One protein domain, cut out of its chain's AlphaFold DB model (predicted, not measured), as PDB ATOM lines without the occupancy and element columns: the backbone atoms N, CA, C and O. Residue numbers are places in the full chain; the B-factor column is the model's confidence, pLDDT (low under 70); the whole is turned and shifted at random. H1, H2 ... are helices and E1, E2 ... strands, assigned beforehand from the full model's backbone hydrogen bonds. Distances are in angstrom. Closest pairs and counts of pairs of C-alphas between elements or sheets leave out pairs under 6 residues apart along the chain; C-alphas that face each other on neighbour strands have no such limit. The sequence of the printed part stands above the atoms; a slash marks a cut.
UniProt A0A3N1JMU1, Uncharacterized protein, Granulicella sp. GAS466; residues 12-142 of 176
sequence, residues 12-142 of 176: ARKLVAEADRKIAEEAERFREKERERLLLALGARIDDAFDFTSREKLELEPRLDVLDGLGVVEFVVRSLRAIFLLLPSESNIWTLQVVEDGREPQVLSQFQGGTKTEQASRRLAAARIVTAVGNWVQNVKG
ATOM      1  N   ALA A  12     174.528 175.258 221.528       86.75
ATOM      2  CA  ALA A  12     174.667 174.083 220.671       86.75
ATOM      3  C   ALA A  12     174.838 174.475 219.194       86.75
ATOM      4  O   ALA A  12     175.710 173.948 218.507       86.75
ATOM      5  N   ARG A  13     174.071 175.461 218.712       89.50
ATOM      6  CA  ARG A  13     174.191 175.979 217.341       89.50
ATOM      7  C   ARG A  13     175.553 176.626 217.083       89.50
ATOM      8  O   ARG A  13     176.114 176.432 216.007       89.50
ATOM      9  N   LYS A  14     176.092 177.369 218.055       91.88
ATOM     10  CA  LYS A  14     177.447 177.941 217.973       91.88
ATOM     11  C   LYS A  14     178.512 176.847 217.901       91.88
ATOM     12  O   LYS A  14     179.362 176.910 217.021       91.88
ATOM     13  N   LEU A  15     178.418 175.821 218.748       92.56
ATOM     14  CA  LEU A  15     179.358 174.694 218.745       92.56
ATOM     15  C   LEU A  15     179.347 173.924 217.418       92.56
ATOM     16  O   LEU A  15     180.410 173.569 216.917       92.56
ATOM     17  N   VAL A  16     178.170 173.702 216.824       92.25
ATOM     18  CA  VAL A  16     178.058 173.067 215.499       92.25
ATOM     19  C   VAL A  16     178.700 173.939 214.421       92.25
ATOM     20  O   VAL A  16     179.523 173.445 213.662       92.25
ATOM     21  N   ALA A  17     178.414 175.243 214.397       92.19
ATOM     22  CA  ALA A  17     179.008 176.148 213.412       92.19
ATOM     23  C   ALA A  17     180.543 176.246 213.537       92.19
ATOM     24  O   ALA A  17     181.249 176.324 212.532       92.19
ATOM     25  N   GLU A  18     181.076 176.227 214.760       90.81
ATOM     26  CA  GLU A  18     182.521 176.190 215.007       90.81
ATOM     27  C   GLU A  18     183.146 174.857 214.579       90.81
ATOM     28  O   GLU A  18     184.229 174.854 213.987       90.81
ATOM     29  N   ALA A  19     182.465 173.737 214.832       90.69
ATOM     30  CA  ALA A  19     182.894 172.419 214.378       90.69
ATOM     31  C   ALA A  19     182.902 172.327 212.845       90.69
ATOM     32  O   ALA A  19     183.910 171.911 212.277       90.69
ATOM     33  N   ASP A  20     181.847 172.794 212.175       91.00
ATOM     34  CA  ASP A  20     181.754 172.834 210.711       91.00
ATOM     35  C   ASP A  20     182.859 173.705 210.106       91.00
ATOM     36  O   ASP A  20     183.521 173.300 209.147       91.00
ATOM     37  N   ARG A  21     183.131 174.877 210.703       91.94
ATOM     38  CA  ARG A  21     184.238 175.741 210.271       91.94
ATOM     39  C   ARG A  21     185.579 175.025 210.401       91.94
ATOM     40  O   ARG A  21     186.385 175.064 209.477       91.94
ATOM     41  N   LYS A  22     185.812 174.346 211.526       93.00
ATOM     42  CA  LYS A  22     187.055 173.607 211.762       93.00
ATOM     43  C   LYS A  22     187.223 172.441 210.785       93.00
ATOM     44  O   LYS A  22     188.317 172.252 210.262       93.00
ATOM     45  N   ILE A  23     186.150 171.707 210.493       90.44
ATOM     46  CA  ILE A  23     186.152 170.630 209.493       90.44
ATOM     47  C   ILE A  23     186.490 171.190 208.107       90.44
ATOM     48  O   ILE A  23     187.324 170.622 207.403       90.44
ATOM     49  N   ALA A  24     185.897 172.323 207.723       89.25
ATOM     50  CA  ALA A  24     186.200 172.977 206.454       89.25
ATOM     51  C   ALA A  24     187.672 173.423 206.373       89.25
ATOM     52  O   ALA A  24     188.345 173.147 205.380       89.25
ATOM     53  N   GLU A  25     188.200 174.046 207.431       91.12
ATOM     54  CA  GLU A  25     189.610 174.451 207.517       91.12
ATOM     55  C   GLU A  25     190.568 173.248 207.420       91.12
ATOM     56  O   GLU A  25     191.593 173.314 206.738       91.12
ATOM     57  N   GLU A  26     190.253 172.131 208.080       89.81
ATOM     58  CA  GLU A  26     191.051 170.901 208.009       89.81
ATOM     59  C   GLU A  26     190.993 170.255 206.617       89.81
ATOM     60  O   GLU A  26     192.024 169.807 206.108       89.81
ATOM     61  N   ALA A  27     189.828 170.269 205.964       87.19
ATOM     62  CA  ALA A  27     189.664 169.776 204.601       87.19
ATOM     63  C   ALA A  27     190.449 170.612 203.573       87.19
ATOM     64  O   ALA A  27     191.029 170.047 202.645       87.19
ATOM     65  N   GLU A  28     190.509 171.938 203.733       88.00
ATOM     66  CA  GLU A  28     191.369 172.812 202.915       88.00
ATOM     67  C   GLU A  28     192.854 172.493 203.134       88.00
ATOM     68  O   GLU A  28     193.601 172.292 202.178       88.00
ATOM     69  N   ARG A  29     193.288 172.341 204.394       90.38
ATOM     70  CA  ARG A  29     194.682 171.974 204.706       90.38
ATOM     71  C   ARG A  29     195.077 170.624 204.120       90.38
ATOM     72  O   ARG A  29     196.218 170.453 203.698       90.38
ATOM     73  N   PHE A  30     194.171 169.652 204.144       89.50
ATOM     74  CA  PHE A  30     194.418 168.346 203.548       89.50
ATOM     75  C   PHE A  30     194.546 168.445 202.023       89.50
ATOM     76  O   PHE A  30     195.491 167.893 201.461       89.50
ATOM     77  N   ARG A  31     193.657 169.202 201.367       87.56
ATOM     78  CA  ARG A  31     193.717 169.438 199.917       87.56
ATOM     79  C   ARG A  31     195.006 170.127 199.486       87.56
ATOM     80  O   ARG A  31     195.622 169.676 198.526       87.56
ATOM     81  N   GLU A  32     195.450 171.152 200.210       89.69
ATOM     82  CA  GLU A  32     196.696 171.859 199.885       89.69
ATOM     83  C   GLU A  32     197.919 170.940 200.014       89.69
ATOM     84  O   GLU A  32     198.773 170.910 199.132       89.69
ATOM     85  N   LYS A  33     197.973 170.115 201.069       92.50
ATOM     86  CA  LYS A  33     199.054 169.132 201.251       92.50
ATOM     87  C   LYS A  33     199.085 168.086 200.143       92.50
ATOM     88  O   LYS A  33     200.163 167.723 199.675       92.50
ATOM     89  N   GLU A  34     197.923 167.579 199.737       91.12
ATOM     90  CA  GLU A  34     197.861 166.601 198.651       91.12
ATOM     91  C   GLU A  34     198.253 167.244 197.315       91.12
ATOM     92  O   GLU A  34     199.022 166.655 196.557       91.12
ATOM     93  N   ARG A  35     197.834 168.492 197.066       91.75
ATOM     94  CA  ARG A  35     198.278 169.275 195.905       91.75
ATOM     95  C   ARG A  35     199.798 169.431 195.884       91.75
ATOM     96  O   ARG A  35     200.424 169.115 194.876       91.75
ATOM     97  N   GLU A  36     200.404 169.863 196.986       93.88
ATOM     98  CA  GLU A  36     201.860 170.020 197.100       93.88
ATOM     99  C   GLU A  36     202.592 168.697 196.829       93.88
ATOM    100  O   GLU A  36     203.546 168.650 196.048       93.88
ATOM    101  N   ARG A  37     202.103 167.596 197.409       94.50
ATOM    102  CA  ARG A  37     202.649 166.255 197.186       94.50
ATOM    103  C   ARG A  37     202.588 165.846 195.713       94.50
ATOM    104  O   ARG A  37     203.573 165.315 195.195       94.50
ATOM    105  N   LEU A  38     201.457 166.077 195.046       93.25
ATOM    106  CA  LEU A  38     201.280 165.770 193.625       93.25
ATOM    107  C   LEU A  38     202.239 166.588 192.756       93.25
ATOM    108  O   LEU A  38     202.879 166.028 191.868       93.25
ATOM    109  N   LEU A  39     202.391 167.883 193.040       94.75
ATOM    110  CA  LEU A  39     203.295 168.765 192.300       94.75
ATOM    111  C   LEU A  39     204.764 168.372 192.481       94.75
ATOM    112  O   LEU A  39     205.513 168.338 191.505       94.75
ATOM    113  N   LEU A  40     205.176 168.016 193.701       95.38
ATOM    114  CA  LEU A  40     206.527 167.518 193.973       95.38
ATOM    115  C   LEU A  40     206.812 166.215 193.216       95.38
ATOM    116  O   LEU A  40     207.857 166.082 192.574       95.38
ATOM    117  N   ALA A  41     205.873 165.265 193.252       93.94
ATOM    118  CA  ALA A  41     206.000 164.002 192.531       93.94
ATOM    119  C   ALA A  41     206.051 164.216 191.010       93.94
ATOM    120  O   ALA A  41     206.859 163.590 190.322       93.94
ATOM    121  N   LEU A  42     205.227 165.127 190.490       95.19
ATOM    122  CA  LEU A  42     205.217 165.494 189.080       95.19
ATOM    123  C   LEU A  42     206.536 166.137 188.647       95.19
ATOM    124  O   LEU A  42     207.068 165.759 187.606       95.19
ATOM    125  N   GLY A  43     207.080 167.059 189.445       94.31
ATOM    126  CA  GLY A  43     208.364 167.703 189.169       94.31
ATOM    127  C   GLY A  43     209.486 166.678 189.010       94.31
ATOM    128  O   GLY A  43     210.151 166.645 187.976       94.31
ATOM    129  N   ALA A  44     209.608 165.755 189.968       94.25
ATOM    130  CA  ALA A  44     210.582 164.667 189.888       94.25
ATOM    131  C   ALA A  44     210.366 163.774 188.653       94.25
ATOM    132  O   ALA A  44     211.320 163.385 187.979       94.25
ATOM    133  N   ARG A  45     209.105 163.471 188.326       94.56
ATOM    134  CA  ARG A  45     208.753 162.648 187.161       94.56
ATOM    135  C   ARG A  45     209.117 163.334 185.840       94.56
ATOM    136  O   ARG A  45     209.528 162.654 184.902       94.56
ATOM    137  N   ILE A  46     208.975 164.657 185.755       95.06
ATOM    138  CA  ILE A  46     209.365 165.443 184.581       95.06
ATOM    139  C   ILE A  46     210.880 165.466 184.419       95.06
ATOM    140  O   ILE A  46     211.354 165.190 183.320       95.06
ATOM    141  N   ASP A  47     211.626 165.717 185.493       94.25
ATOM    142  CA  ASP A  47     213.092 165.737 185.450       94.25
ATOM    143  C   ASP A  47     213.676 164.364 185.060       94.25
ATOM    144  O   ASP A  47     214.675 164.271 184.337       94.25
ATOM    145  N   ASP A  48     213.012 163.281 185.470       95.06
ATOM    146  CA  ASP A  48     213.378 161.911 185.105       95.06
ATOM    147  C   ASP A  48     213.023 161.545 183.652       95.06
ATOM    148  O   ASP A  48     213.642 160.640 183.084       95.06
ATOM    149  N   ALA A  49     212.055 162.230 183.035       95.88
ATOM    150  CA  ALA A  49     211.539 161.903 181.705       95.88
ATOM    151  C   ALA A  49     212.039 162.841 180.594       95.88
ATOM    152  O   ALA A  49     212.187 162.404 179.448       95.88
ATOM    153  N   PHE A  50     212.312 164.110 180.901       96.81
ATOM    154  CA  PHE A  50     212.557 165.149 179.903       96.81
ATOM    155  C   PHE A  50     213.726 166.053 180.279       96.81
ATOM    156  O   PHE A  50     213.879 166.470 181.420       96.81
ATOM    157  N   ASP A  51     214.529 166.407 179.277       96.56
ATOM    158  CA  ASP A  51     215.605 167.389 179.409       96.56
ATOM    159  C   ASP A  51     215.327 168.572 178.470       96.56
ATOM    160  O   ASP A  51     215.702 168.576 177.288       96.56
ATOM    161  N   PHE A  52     214.568 169.549 178.976       95.38
ATOM    162  CA  PHE A  52     214.283 170.796 178.266       95.38
ATOM    163  C   PHE A  52     215.455 171.766 178.406       95.38
ATOM    164  O   PHE A  52     215.881 172.107 179.513       95.38
ATOM    165  N   THR A  53     215.915 172.293 177.279       94.44
ATOM    166  CA  THR A  53     216.925 173.353 177.250       94.44
ATOM    167  C   THR A  53     216.370 174.655 177.828       94.44
ATOM    168  O   THR A  53     215.164 174.908 177.796       94.44
ATOM    169  N   SER A  54     217.248 175.547 178.298       93.62
ATOM    170  CA  SER A  54     216.839 176.867 178.803       93.62
ATOM    171  C   SER A  54     216.029 177.663 177.778       93.62
ATOM    172  O   SER A  54     215.095 178.368 178.145       93.62
ATOM    173  N   ARG A  55     216.350 177.518 176.487       93.12
ATOM    174  CA  ARG A  55     215.601 178.151 175.399       93.12
ATOM    175  C   ARG A  55     214.169 177.620 175.310       93.12
ATOM    176  O   ARG A  55     213.241 178.414 175.261       93.12
ATOM    177  N   GLU A  56     213.983 176.304 175.334       92.88
ATOM    178  CA  GLU A  56     212.645 175.697 175.265       92.88
ATOM    179  C   GLU A  56     211.804 176.042 176.493       92.88
ATOM    180  O   GLU A  56     210.617 176.320 176.359       92.88
ATOM    181  N   LYS A  57     212.419 176.105 177.682       91.88
ATOM    182  CA  LYS A  57     211.736 176.553 178.904       91.88
ATOM    183  C   LYS A  57     211.242 177.999 178.793       91.88
ATOM    184  O   LYS A  57     210.170 178.306 179.295       91.88
ATOM    185  N   LEU A  58     211.993 178.876 178.122       90.00
ATOM    186  CA  LEU A  58     211.573 180.259 177.869       90.00
ATOM    187  C   LEU A  58     210.467 180.361 176.809       90.00
ATOM    188  O   LEU A  58     209.628 181.254 176.896       90.00
ATOM    189  N   GLU A  59     210.478 179.484 175.802       87.62
ATOM    190  CA  GLU A  59     209.488 179.483 174.718       87.62
ATOM    191  C   GLU A  59     208.146 178.861 175.143       87.62
ATOM    192  O   GLU A  59     207.093 179.351 174.731       87.62
ATOM    193  N   LEU A  60     208.187 177.801 175.958       89.44
ATOM    194  CA  LEU A  60     207.011 177.043 176.394       89.44
ATOM    195  C   LEU A  60     206.512 177.398 177.799       89.44
ATOM    196  O   LEU A  60     205.403 177.004 178.133       89.44
ATOM    197  N   GLU A  61     207.318 178.073 178.626       91.00
ATOM    198  CA  GLU A  61     207.003 178.404 180.027       91.00
ATOM    199  C   GLU A  61     206.304 177.260 180.792       91.00
ATOM    200  O   GLU A  61     205.142 177.411 181.176       91.00
ATOM    201  N   PRO A  62     206.971 176.107 181.003       92.94
ATOM    202  CA  PRO A  62     206.361 174.969 181.683       92.94
ATOM    203  C   PRO A  62     205.981 175.314 183.125       92.94
ATOM    204  O   PRO A  62     206.820 175.786 183.898       92.94
ATOM    205  N   ARG A  63     204.735 175.029 183.499       94.38
ATOM    206  CA  ARG A  63     204.191 175.213 184.850       94.38
ATOM    207  C   ARG A  63     203.616 173.893 185.337       94.38
ATOM    208  O   ARG A  63     202.970 173.186 184.575       94.38
ATOM    209  N   LEU A  64     203.879 173.549 186.592       95.25
ATOM    210  CA  LEU A  64     203.256 172.392 187.223       95.25
ATOM    211  C   LEU A  64     201.920 172.839 187.810       95.25
ATOM    212  O   LEU A  64     201.891 173.822 188.553       95.25
ATOM    213  N   ASP A  65     200.851 172.114 187.510       94.44
ATOM    214  CA  ASP A  65     199.543 172.353 188.110       94.44
ATOM    215  C   ASP A  65     198.814 171.043 188.430       94.44
ATOM    216  O   ASP A  65     199.319 169.950 188.166       94.44
ATOM    217  N   VAL A  66     197.642 171.148 189.054       92.62
ATOM    218  CA  VAL A  66     196.761 170.023 189.361       92.62
ATOM    219  C   VAL A  66     195.392 170.273 188.742       92.62
ATOM    220  O   VAL A  66     194.683 171.190 189.147       92.62
ATOM    221  N   LEU A  67     195.008 169.411 187.804       89.69
ATOM    222  CA  LEU A  67     193.707 169.416 187.145       89.69
ATOM    223  C   LEU A  67     192.924 168.175 187.585       89.69
ATOM    224  O   LEU A  67     193.403 167.058 187.411       89.69
ATOM    225  N   ASP A  68     191.754 168.364 188.198       86.56
ATOM    226  CA  ASP A  68     190.881 167.279 188.686       86.56
ATOM    227  C   ASP A  68     191.597 166.231 189.567       86.56
ATOM    228  O   ASP A  68     191.332 165.032 189.507       86.56
ATOM    229  N   GLY A  69     192.541 166.685 190.402       85.81
ATOM    230  CA  GLY A  69     193.344 165.820 191.277       85.81
ATOM    231  C   GLY A  69     194.521 165.121 190.582       85.81
ATOM    232  O   GLY A  69     195.224 164.332 191.211       85.81
ATOM    233  N   LEU A  70     194.771 165.427 189.309       89.12
ATOM    234  CA  LEU A  70     195.865 164.899 188.502       89.12
ATOM    235  C   LEU A  70     196.925 165.980 188.278       89.12
ATOM    236  O   LEU A  70     196.623 167.074 187.808       89.12
ATOM    237  N   GLY A  71     198.184 165.679 188.599       92.25
ATOM    238  CA  GLY A  71     199.294 166.582 188.297       92.25
ATOM    239  C   GLY A  71     199.521 166.687 186.787       92.25
ATOM    240  O   GLY A  71     199.708 165.665 186.128       92.25
ATOM    241  N   VAL A  72     199.556 167.901 186.245       95.19
ATOM    242  CA  VAL A  72     199.753 168.190 184.817       95.19
ATOM    243  C   VAL A  72     200.854 169.227 184.611       95.19
ATOM    244  O   VAL A  72     201.108 170.062 185.479       95.19
ATOM    245  N   VAL A  73     201.528 169.176 183.458       96.38
ATOM    246  CA  VAL A  73     202.421 170.266 183.039       96.38
ATOM    247  C   VAL A  73     201.717 171.115 182.004       96.38
ATOM    248  O   VAL A  73     201.373 170.631 180.927       96.38
ATOM    249  N   GLU A  74     201.539 172.386 182.318       95.62
ATOM    250  CA  GLU A  74     201.016 173.375 181.394       95.62
ATOM    251  C   GLU A  74     202.163 174.035 180.638       95.62
ATOM    252  O   GLU A  74     203.122 174.516 181.241       95.62
ATOM    253  N   PHE A  75     202.054 174.103 179.317       94.12
ATOM    254  CA  PHE A  75     202.913 174.942 178.496       94.12
ATOM    255  C   PHE A  75     202.119 176.144 177.993       94.12
ATOM    256  O   PHE A  75     201.101 176.002 177.305       94.12
ATOM    257  N   VAL A  76     202.623 177.334 178.310       86.44
ATOM    258  CA  VAL A  76     202.056 178.614 177.897       86.44
ATOM    259  C   VAL A  76     202.879 179.169 176.743       86.44
ATOM    260  O   VAL A  76     203.975 179.701 176.917       86.44
ATOM    261  N   VAL A  77     202.326 179.096 175.535       83.62
ATOM    262  CA  VAL A  77     202.961 179.693 174.358       83.62
ATOM    263  C   VAL A  77     202.499 181.143 174.231       83.62
ATOM    264  O   VAL A  77     201.399 181.407 173.755       83.62
ATOM    265  N   ARG A  78     203.367 182.104 174.586       75.56
ATOM    266  CA  ARG A  78     203.066 183.560 174.625       75.56
ATOM    267  C   ARG A  78     202.353 184.126 173.393       75.56
ATOM    268  O   ARG A  78     201.677 185.145 173.472       75.56
ATOM    269  N   SER A  79     202.565 183.513 172.233       75.88
ATOM    270  CA  SER A  79     202.050 183.986 170.946       75.88
ATOM    271  C   SER A  79     200.686 183.400 170.558       75.88
ATOM    272  O   SER A  79     200.290 183.541 169.395       75.88
ATOM    273  N   LEU A  80     200.008 182.705 171.476       79.06
ATOM    274  CA  LEU A  80     198.753 181.990 171.253       79.06
ATOM    275  C   LEU A  80     197.805 182.124 172.451       79.06
ATOM    276  O   LEU A  80     198.236 182.262 173.590       79.06
ATOM    277  N   ARG A  81     196.499 182.026 172.179       81.62
ATOM    278  CA  ARG A  81     195.447 181.857 173.195       81.62
ATOM    279  C   ARG A  81     195.083 180.375 173.345       81.62
ATOM    280  O   ARG A  81     193.932 180.000 173.161       81.62
ATOM    281  N   ALA A  82     196.086 179.540 173.591       86.19
ATOM    282  CA  ALA A  82     195.919 178.107 173.801       86.19
ATOM    283  C   ALA A  82     196.881 177.640 174.896       86.19
ATOM    284  O   ALA A  82     198.003 178.149 174.988       86.19
ATOM    285  N   ILE A  83     196.439 176.681 175.702       91.19
ATOM    286  CA  ILE A  83     197.247 176.038 176.741       91.19
ATOM    287  C   ILE A  83     197.513 174.612 176.287       91.19
ATOM    288  O   ILE A  83     196.589 173.911 175.878       91.19
ATOM    289  N   PHE A  84     198.766 174.170 176.348       95.12
ATOM    290  CA  PHE A  84     199.082 172.768 176.101       95.12
ATOM    291  C   PHE A  84     199.243 172.055 177.431       95.12
ATOM    292  O   PHE A  84     200.028 172.487 178.268       95.12
ATOM    293  N   LEU A  85     198.521 170.957 177.611       95.88
ATOM    294  CA  LEU A  85     198.574 170.138 178.811       95.88
ATOM    295  C   LEU A  85     199.340 168.861 178.503       95.88
ATOM    296  O   LEU A  85     198.977 168.111 177.597       95.88
ATOM    297  N   LEU A  86     200.398 168.599 179.258       96.75
ATOM    298  CA  LEU A  86     201.108 167.331 179.235       96.75
ATOM    299  C   LEU A  86     200.689 166.517 180.450       96.75
ATOM    300  O   LEU A  86     201.094 166.794 181.582       96.75
ATOM    301  N   LEU A  87     199.868 165.508 180.190       95.06
ATOM    302  CA  LEU A  87     199.301 164.648 181.211       95.06
ATOM    303  C   LEU A  87     200.160 163.389 181.372       95.06
ATOM    304  O   LEU A  87     200.371 162.661 180.393       95.06
ATOM    305  N   PRO A  88     200.650 163.102 182.584       93.81
ATOM    306  CA  PRO A  88     201.266 161.822 182.884       93.81
ATOM    307  C   PRO A  88     200.224 160.699 182.814       93.81
ATOM    308  O   PRO A  88     199.181 160.777 183.455       93.81
ATOM    309  N   SER A  89     200.520 159.631 182.076       89.81
ATOM    310  CA  SER A  89     199.732 158.391 182.096       89.81
ATOM    311  C   SER A  89     200.394 157.341 182.999       89.81
ATOM    312  O   SER A  89     201.368 157.628 183.709       89.81
ATOM    313  N   GLU A  90     199.893 156.111 182.973       83.19
ATOM    314  CA  GLU A  90     200.576 154.965 183.563       83.19
ATOM    315  C   GLU A  90     201.965 154.772 182.935       83.19
ATOM    316  O   GLU A  90     202.208 155.070 181.761       83.19
ATOM    317  N   SER A  91     202.905 154.252 183.728       85.19
ATOM    318  CA  SER A  91     204.304 154.077 183.319       85.19
ATOM    319  C   SER A  91     204.984 155.410 182.946       85.19
ATOM    320  O   SER A  91     204.792 156.421 183.617       85.19
ATOM    321  N   ASN A  92     205.825 155.424 181.905       91.19
ATOM    322  CA  ASN A  92     206.552 156.606 181.431       91.19
ATOM    323  C   ASN A  92     205.945 157.160 180.123       91.19
ATOM    324  O   ASN A  92     206.660 157.638 179.245       91.19
ATOM    325  N   ILE A  93     204.624 157.043 179.975       94.94
ATOM    326  CA  ILE A  93     203.865 157.577 178.840       94.94
ATOM    327  C   ILE A  93     203.242 158.914 179.242       94.94
ATOM    328  O   ILE A  93     202.791 159.095 180.375       94.94
ATOM    329  N   TRP A  94     203.221 159.850 178.299       96.44
ATOM    330  CA  TRP A  94     202.730 161.208 178.474       96.44
ATOM    331  C   TRP A  94     201.817 161.581 177.317       96.44
ATOM    332  O   TRP A  94     202.151 161.338 176.160       96.44
ATOM    333  N   THR A  95     200.674 162.185 177.610       96.56
ATOM    334  CA  THR A  95     199.722 162.628 176.588       96.56
ATOM    335  C   THR A  95     199.769 164.138 176.496       96.56
ATOM    336  O   THR A  95     199.542 164.816 177.490       96.56
ATOM    337  N   LEU A  96     200.058 164.667 175.311       96.88
ATOM    338  CA  LEU A  96     199.983 166.096 175.045       96.88
ATOM    339  C   LEU A  96     198.608 166.428 174.477       96.88
ATOM    340  O   LEU A  96     198.188 165.852 173.471       96.88
ATOM    341  N   GLN A  97     197.939 167.381 175.102       95.31
ATOM    342  CA  GLN A  97     196.654 167.914 174.686       95.31
ATOM    343  C   GLN A  97     196.759 169.423 174.511       95.31
ATOM    344  O   GLN A  97     197.639 170.060 175.088       95.31
ATOM    345  N   VAL A  98     195.864 169.994 173.717       94.19
ATOM    346  CA  VAL A  98     195.679 171.437 173.607       94.19
ATOM    347  C   VAL A  98     194.278 171.801 174.072       94.19
ATOM    348  O   VAL A  98     193.303 171.138 173.718       94.19
ATOM    349  N   VAL A  99     194.198 172.851 174.876       91.38
ATOM    350  CA  VAL A  99     192.960 173.451 175.360       91.38
ATOM    351  C   VAL A  99     192.872 174.849 174.764       91.38
ATOM    352  O   VAL A  99     193.725 175.708 175.008       91.38
ATOM    353  N   GLU A 100     191.851 175.053 173.941       87.75
ATOM    354  CA  GLU A 100     191.497 176.343 173.355       87.75
ATOM    355  C   GLU A 100     190.200 176.846 173.991       87.75
ATOM    356  O   GLU A 100     189.325 176.058 174.348       87.75
ATOM    357  N   ASP A 101     190.058 178.165 174.107       81.88
ATOM    358  CA  ASP A 101     188.848 178.766 174.665       81.88
ATOM    359  C   ASP A 101     187.608 178.407 173.822       81.88
ATOM    360  O   ASP A 101     187.604 178.546 172.593       81.88
ATOM    361  N   GLY A 102     186.559 177.915 174.483       79.38
ATOM    362  CA  GLY A 102     185.308 177.494 173.845       79.38
ATOM    363  C   GLY A 102     185.370 176.189 173.039       79.38
ATOM    364  O   GLY A 102     184.429 175.910 172.293       79.38
ATOM    365  N   ARG A 103     186.440 175.389 173.158       84.69
ATOM    366  CA  ARG A 103     186.568 174.073 172.505       84.69
ATOM    367  C   ARG A 103     186.883 172.975 173.512       84.69
ATOM    368  O   ARG A 103     187.475 173.223 174.558       84.69
ATOM    369  N   GLU A 104     186.503 171.747 173.170       86.75
ATOM    370  CA  GLU A 104     186.919 170.582 173.946       86.75
ATOM    371  C   GLU A 104     188.432 170.337 173.801       86.75
ATOM    372  O   GLU A 104     188.994 170.604 172.730       86.75
ATOM    373  N   PRO A 105     189.100 169.817 174.849       90.81
ATOM    374  CA  PRO A 105     190.510 169.459 174.783       90.81
ATOM    375  C   PRO A 105     190.803 168.489 173.634       90.81
ATOM    376  O   PRO A 105     190.193 167.425 173.521       90.81
ATOM    377  N   GLN A 106     191.782 168.827 172.797       92.25
ATOM    378  CA  GLN A 106     192.202 167.982 171.685       92.25
ATOM    379  C   GLN A 106     193.522 167.284 172.013       92.25
ATOM    380  O   GLN A 106     194.532 167.930 172.290       92.25
ATOM    381  N   VAL A 107     193.550 165.954 171.906       94.06
ATOM    382  CA  VAL A 107     194.791 165.175 172.015       94.06
ATOM    383  C   VAL A 107     195.651 165.398 170.773       94.06
ATOM    384  O   VAL A 107     195.223 165.118 169.654       94.06
ATOM    385  N   LEU A 108     196.878 165.878 170.973       92.69
ATOM    386  CA  LEU A 108     197.845 166.094 169.898       92.69
ATOM    387  C   LEU A 108     198.652 164.835 169.608       92.69
ATOM    388  O   LEU A 108     198.806 164.448 168.453       92.69
ATOM    389  N   SER A 109     199.208 164.222 170.652       93.94
ATOM    390  CA  SER A 109     200.032 163.020 170.532       93.94
ATOM    391  C   SER A 109     200.311 162.412 171.902       93.94
ATOM    392  O   SER A 109     200.264 163.091 172.929       93.94
ATOM    393  N   GLN A 110     200.673 161.134 171.899       95.88
ATOM    394  CA  GLN A 110     201.272 160.458 173.042       95.88
ATOM    395  C   GLN A 110     202.786 160.357 172.849       95.88
ATOM    396  O   GLN A 110     203.279 160.206 171.729       95.88
ATOM    397  N   PHE A 111     203.528 160.456 173.945       94.31
ATOM    398  CA  PHE A 111     204.981 160.436 173.973       94.31
ATOM    399  C   PHE A 111     205.471 159.450 175.018       94.31
ATOM    400  O   PHE A 111     204.994 159.418 176.149       94.31
ATOM    401  N   GLN A 112     206.488 158.688 174.639       95.50
ATOM    402  CA  GLN A 112     207.305 157.950 175.585       95.50
ATOM    403  C   GLN A 112     208.352 158.909 176.164       95.50
ATOM    404  O   GLN A 112     209.110 159.520 175.406       95.50
ATOM    405  N   GLY A 113     208.379 159.045 177.489       95.00
ATOM    406  CA  GLY A 113     209.426 159.778 178.191       95.00
ATOM    407  C   GLY A 113     210.780 159.084 178.050       95.00
ATOM    408  O   GLY A 113     210.857 157.882 177.769       95.00
ATOM    409  N   GLY A 114     211.851 159.847 178.249       94.31
ATOM    410  CA  GLY A 114     213.205 159.313 178.236       94.31
ATOM    411  C   GLY A 114     213.519 158.465 179.466       94.31
ATOM    412  O   GLY A 114     212.746 158.383 180.421       94.31
ATOM    413  N   THR A 115     214.679 157.820 179.436       92.38
ATOM    414  CA  THR A 115     215.211 157.030 180.548       92.38
ATOM    415  C   THR A 115     216.030 157.915 181.494       92.38
ATOM    416  O   THR A 115     216.868 158.718 181.077       92.38
ATOM    417  N   LYS A 116     215.829 157.755 182.808       90.19
ATOM    418  CA  LYS A 116     216.502 158.559 183.847       90.19
ATOM    419  C   LYS A 116     218.036 158.510 183.776       90.19
ATOM    420  O   LYS A 116     218.711 159.485 184.094       90.19
ATOM    421  N   THR A 117     218.609 157.399 183.329       92.19
ATOM    422  CA  THR A 117     220.065 157.226 183.211       92.19
ATOM    423  C   THR A 117     220.652 157.813 181.927       92.19
ATOM    424  O   THR A 117     221.864 157.990 181.851       92.19
ATOM    425  N   GLU A 118     219.827 158.153 180.933       95.19
ATOM    426  CA  GLU A 118     220.290 158.547 179.603       95.19
ATOM    427  C   GLU A 118     219.768 159.933 179.214       95.19
ATOM    428  O   GLU A 118     218.618 160.124 178.812       95.19
ATOM    429  N   GLN A 119     220.650 160.929 179.293       93.75
ATOM    430  CA  GLN A 119     220.295 162.308 178.965       93.75
ATOM    431  C   GLN A 119     219.843 162.465 177.504       93.75
ATOM    432  O   GLN A 119     218.870 163.166 177.242       93.75
ATOM    433  N   ALA A 120     220.495 161.784 176.556       95.12
ATOM    434  CA  ALA A 120     220.139 161.856 175.136       95.12
ATOM    435  C   ALA A 120     218.692 161.396 174.873       95.12
ATOM    436  O   ALA A 120     217.971 162.027 174.100       95.12
ATOM    437  N   SER A 121     218.249 160.352 175.579       96.19
ATOM    438  CA  SER A 121     216.876 159.841 175.528       96.19
ATOM    439  C   SER A 121     215.868 160.875 176.048       96.19
ATOM    440  O   SER A 121     214.907 161.210 175.352       96.19
ATOM    441  N   ARG A 122     216.129 161.476 177.221       97.00
ATOM    442  CA  ARG A 122     215.283 162.550 177.787       97.00
ATOM    443  C   ARG A 122     215.245 163.796 176.912       97.00
ATOM    444  O   ARG A 122     214.195 164.423 176.757       97.00
ATOM    445  N   ARG A 123     216.376 164.144 176.304       97.19
ATOM    446  CA  ARG A 123     216.495 165.275 175.385       97.19
ATOM    447  C   ARG A 123     215.683 165.049 174.113       97.19
ATOM    448  O   ARG A 123     214.964 165.947 173.682       97.19
ATOM    449  N   LEU A 124     215.757 163.851 173.530       96.56
ATOM    450  CA  LEU A 124     214.951 163.479 172.368       96.56
ATOM    451  C   LEU A 124     213.452 163.505 172.698       96.56
ATOM    452  O   LEU A 124     212.662 164.016 171.905       96.56
ATOM    453  N   ALA A 125     213.061 162.992 173.866       96.25
ATOM    454  CA  ALA A 125     211.676 163.031 174.328       96.25
ATOM    455  C   ALA A 125     211.163 164.479 174.468       96.25
ATOM    456  O   ALA A 125     210.089 164.802 173.959       96.25
ATOM    457  N   ALA A 126     211.964 165.372 175.055       96.69
ATOM    458  CA  ALA A 126     211.633 166.791 175.179       96.69
ATOM    459  C   ALA A 126     211.496 167.473 173.804       96.69
ATOM    460  O   ALA A 126     210.511 168.162 173.539       96.69
ATOM    461  N   ALA A 127     212.436 167.215 172.887       96.06
ATOM    462  CA  ALA A 127     212.406 167.762 171.531       96.06
ATOM    463  C   ALA A 127     211.156 167.330 170.744       96.06
ATOM    464  O   ALA A 127     210.619 168.115 169.960       96.06
ATOM    465  N   ARG A 128     210.654 166.108 170.964       96.44
ATOM    466  CA  ARG A 128     209.404 165.626 170.349       96.44
ATOM    467  C   ARG A 128     208.188 166.425 170.814       96.44
ATOM    468  O   ARG A 128     207.363 166.781 169.977       96.44
ATOM    469  N   ILE A 129     208.112 166.755 172.105       95.69
ATOM    470  CA  ILE A 129     207.046 167.610 172.653       95.69
ATOM    471  C   ILE A 129     207.119 169.002 172.028       95.69
ATOM    472  O   ILE A 129     206.133 169.478 171.471       95.69
ATOM    473  N   VAL A 130     208.301 169.626 172.050       94.38
ATOM    474  CA  VAL A 130     208.526 170.963 171.475       94.38
ATOM    475  C   VAL A 130     208.149 170.993 169.993       94.38
ATOM    476  O   VAL A 130     207.476 171.915 169.539       94.38
ATOM    477  N   THR A 131     208.525 169.956 169.242       94.06
ATOM    478  CA  THR A 131     208.192 169.830 167.818       94.06
ATOM    479  C   THR A 131     206.687 169.689 167.606       94.06
ATOM    480  O   THR A 131     206.137 170.335 166.721       94.06
ATOM    481  N   ALA A 132     205.998 168.882 168.413       94.44
ATOM    482  CA  ALA A 132     204.552 168.713 168.298       94.44
ATOM    483  C   ALA A 132     203.789 170.008 168.601       94.44
ATOM    484  O   ALA A 132     202.903 170.384 167.832       94.44
ATOM    485  N   VAL A 133     204.185 170.724 169.658       92.75
ATOM    486  CA  VAL A 133     203.650 172.057 169.966       92.75
ATOM    487  C   VAL A 133     203.917 173.010 168.797       92.75
ATOM    488  O   VAL A 133     202.988 173.633 168.290       92.75
ATOM    489  N   GLY A 134     205.160 173.077 168.309       91.00
ATOM    490  CA  GLY A 134     205.552 173.942 167.194       91.00
ATOM    491  C   GLY A 134     204.774 173.666 165.905       91.00
ATOM    492  O   GLY A 134     204.285 174.603 165.274       91.00
ATOM    493  N   ASN A 135     204.595 172.395 165.543       91.69
ATOM    494  CA  ASN A 135     203.813 171.988 164.375       91.69
ATOM    495  C   ASN A 135     202.348 172.412 164.510       91.69
ATOM    496  O   ASN A 135     201.769 172.937 163.561       91.69
ATOM    497  N   TRP A 136     201.753 172.231 165.691       91.19
ATOM    498  CA  TRP A 136     200.385 172.683 165.936       91.19
ATOM    499  C   TRP A 136     200.270 174.207 165.807       91.19
ATOM    500  O   TRP A 136     199.403 174.698 165.085       91.19
ATOM    501  N   VAL A 137     201.201 174.960 166.409       88.44
ATOM    502  CA  VAL A 137     201.249 176.430 166.303       88.44
ATOM    503  C   VAL A 137     201.315 176.887 164.844       88.44
ATOM    504  O   VAL A 137     200.631 177.840 164.469       88.44
ATOM    505  N   GLN A 138     202.132 176.228 164.018       86.44
ATOM    506  CA  GLN A 138     202.269 176.550 162.594       86.44
ATOM    507  C   GLN A 138     200.997 176.231 161.807       86.44
ATOM    508  O   GLN A 138     200.565 177.045 160.996       86.44
ATOM    509  N   ASN A 139     200.364 175.088 162.076       85.44
ATOM    510  CA  ASN A 139     199.140 174.685 161.389       85.44
ATOM    511  C   ASN A 139     197.967 175.626 161.701       85.44
ATOM    512  O   ASN A 139     197.212 175.981 160.798       85.44
ATOM    513  N   VAL A 140     197.840 176.083 162.951       79.25
ATOM    514  CA  VAL A 140     196.754 176.987 163.369       79.25
ATOM    515  C   VAL A 140     196.953 178.413 162.857       79.25
ATOM    516  O   VAL A 140     195.985 179.089 162.516       79.25
ATOM    517  N   LYS A 141     198.200 178.882 162.744       66.38
ATOM    518  CA  LYS A 141     198.503 180.209 162.177       66.38
ATOM    519  C   LYS A 141     198.435 180.247 160.640       66.38
ATOM    520  O   LYS A 141     198.591 181.326 160.069       66.38
ATOM    521  N   GLY A 142     198.186 179.109 159.981       50.41
ATOM    522  CA  GLY A 142     198.352 178.946 158.535       50.41
ATOM    523  C   GLY A 142     199.832 179.006 158.127       50.41
ATOM    524  O   GLY A 142     200.684 179.344 158.954       50.41
TER     525      GLY A 142
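Overview. This is residues 12 to 142 of the 176 residues of an uncharacterized protein of Granulicella sp. GAS466 (UniProt A0A3N1JMU1). What shape do these atoms make? A long helix, H1, sticks out as an arm with residues 12 to 30 from a body built on a strongly twisted sheet, E1 to E5; in two layers, H1, H2 and H3 lie on one face of that sheet. What makes it up? The printed part has 131 residues, in the order H1 H2 E1 E2 E3 E4 E5 H3, of mixed class; the sheet, in the order E1 E2 E3 E4 E5, is a meander, each strand the antiparallel neighbour of the one before. How spread is it? It is loose, with a radius of gyration of the C-alphas of 18.7 A and spans of 65 by 40 by 25 A.

Along the chain. What comes first? H1, residues 12 to 49, begins at C-alpha 12 (174.667, 174.083, 220.671) and is 55.0 A long from first to last C-alpha; H2 is residues 54 to 60. What follows? E1 is residues 62 to 67, E2 70 to 76, E3 82 to 88, E4 93 to 100 and E5 106 to 112; H3, residues 119 to 140, is 31.8 A long and ends at C-alpha 140 (196.754, 176.987, 163.369).

Arrangement. How do the strands pair? Each of the four neighbour pairs is a hairpin, with N 65 and O 72 at 2.9 A, N 75 and O 84 at 2.8 A, N 85 and O 97 at 2.8 A, and N 94 and O 111 at 2.8 A within hydrogen-bond range. Where are the helices? H1 is over E1 and E2, slantwise at 41 degrees to E1 on the local plane, its closest C-alphas to E2 being Leu 38 and Gly 71, 5.7 A. H3 is on the sheet at a height of 9.5 A, its closest C-alphas to E5 being Ala 125 and Gln 112, 6.8 A; H2, over none of the strands, is on the same face as H3. Do H1 and H3 meet? They only just touch, with 3 pairs of C-alphas within 8 A, made by residues 48 to 49 of H1 and 122 to 125 of H3, the closest being Ala 49 and Arg 122, 5.5 A. Are the helices' backbones intact? In H1, H2 and H3 every O i to N i+4 pair is within hydrogen-bond range.

Size, cuts and confidence. How far does it reach? The two C-alphas farthest apart, those of Ala 12 and Gly 142, are 66.7 A apart. Is anything cut or uncertain? The printed part has no cut and no long link; the model's pLDDT is under 70 at residues 141 to 142.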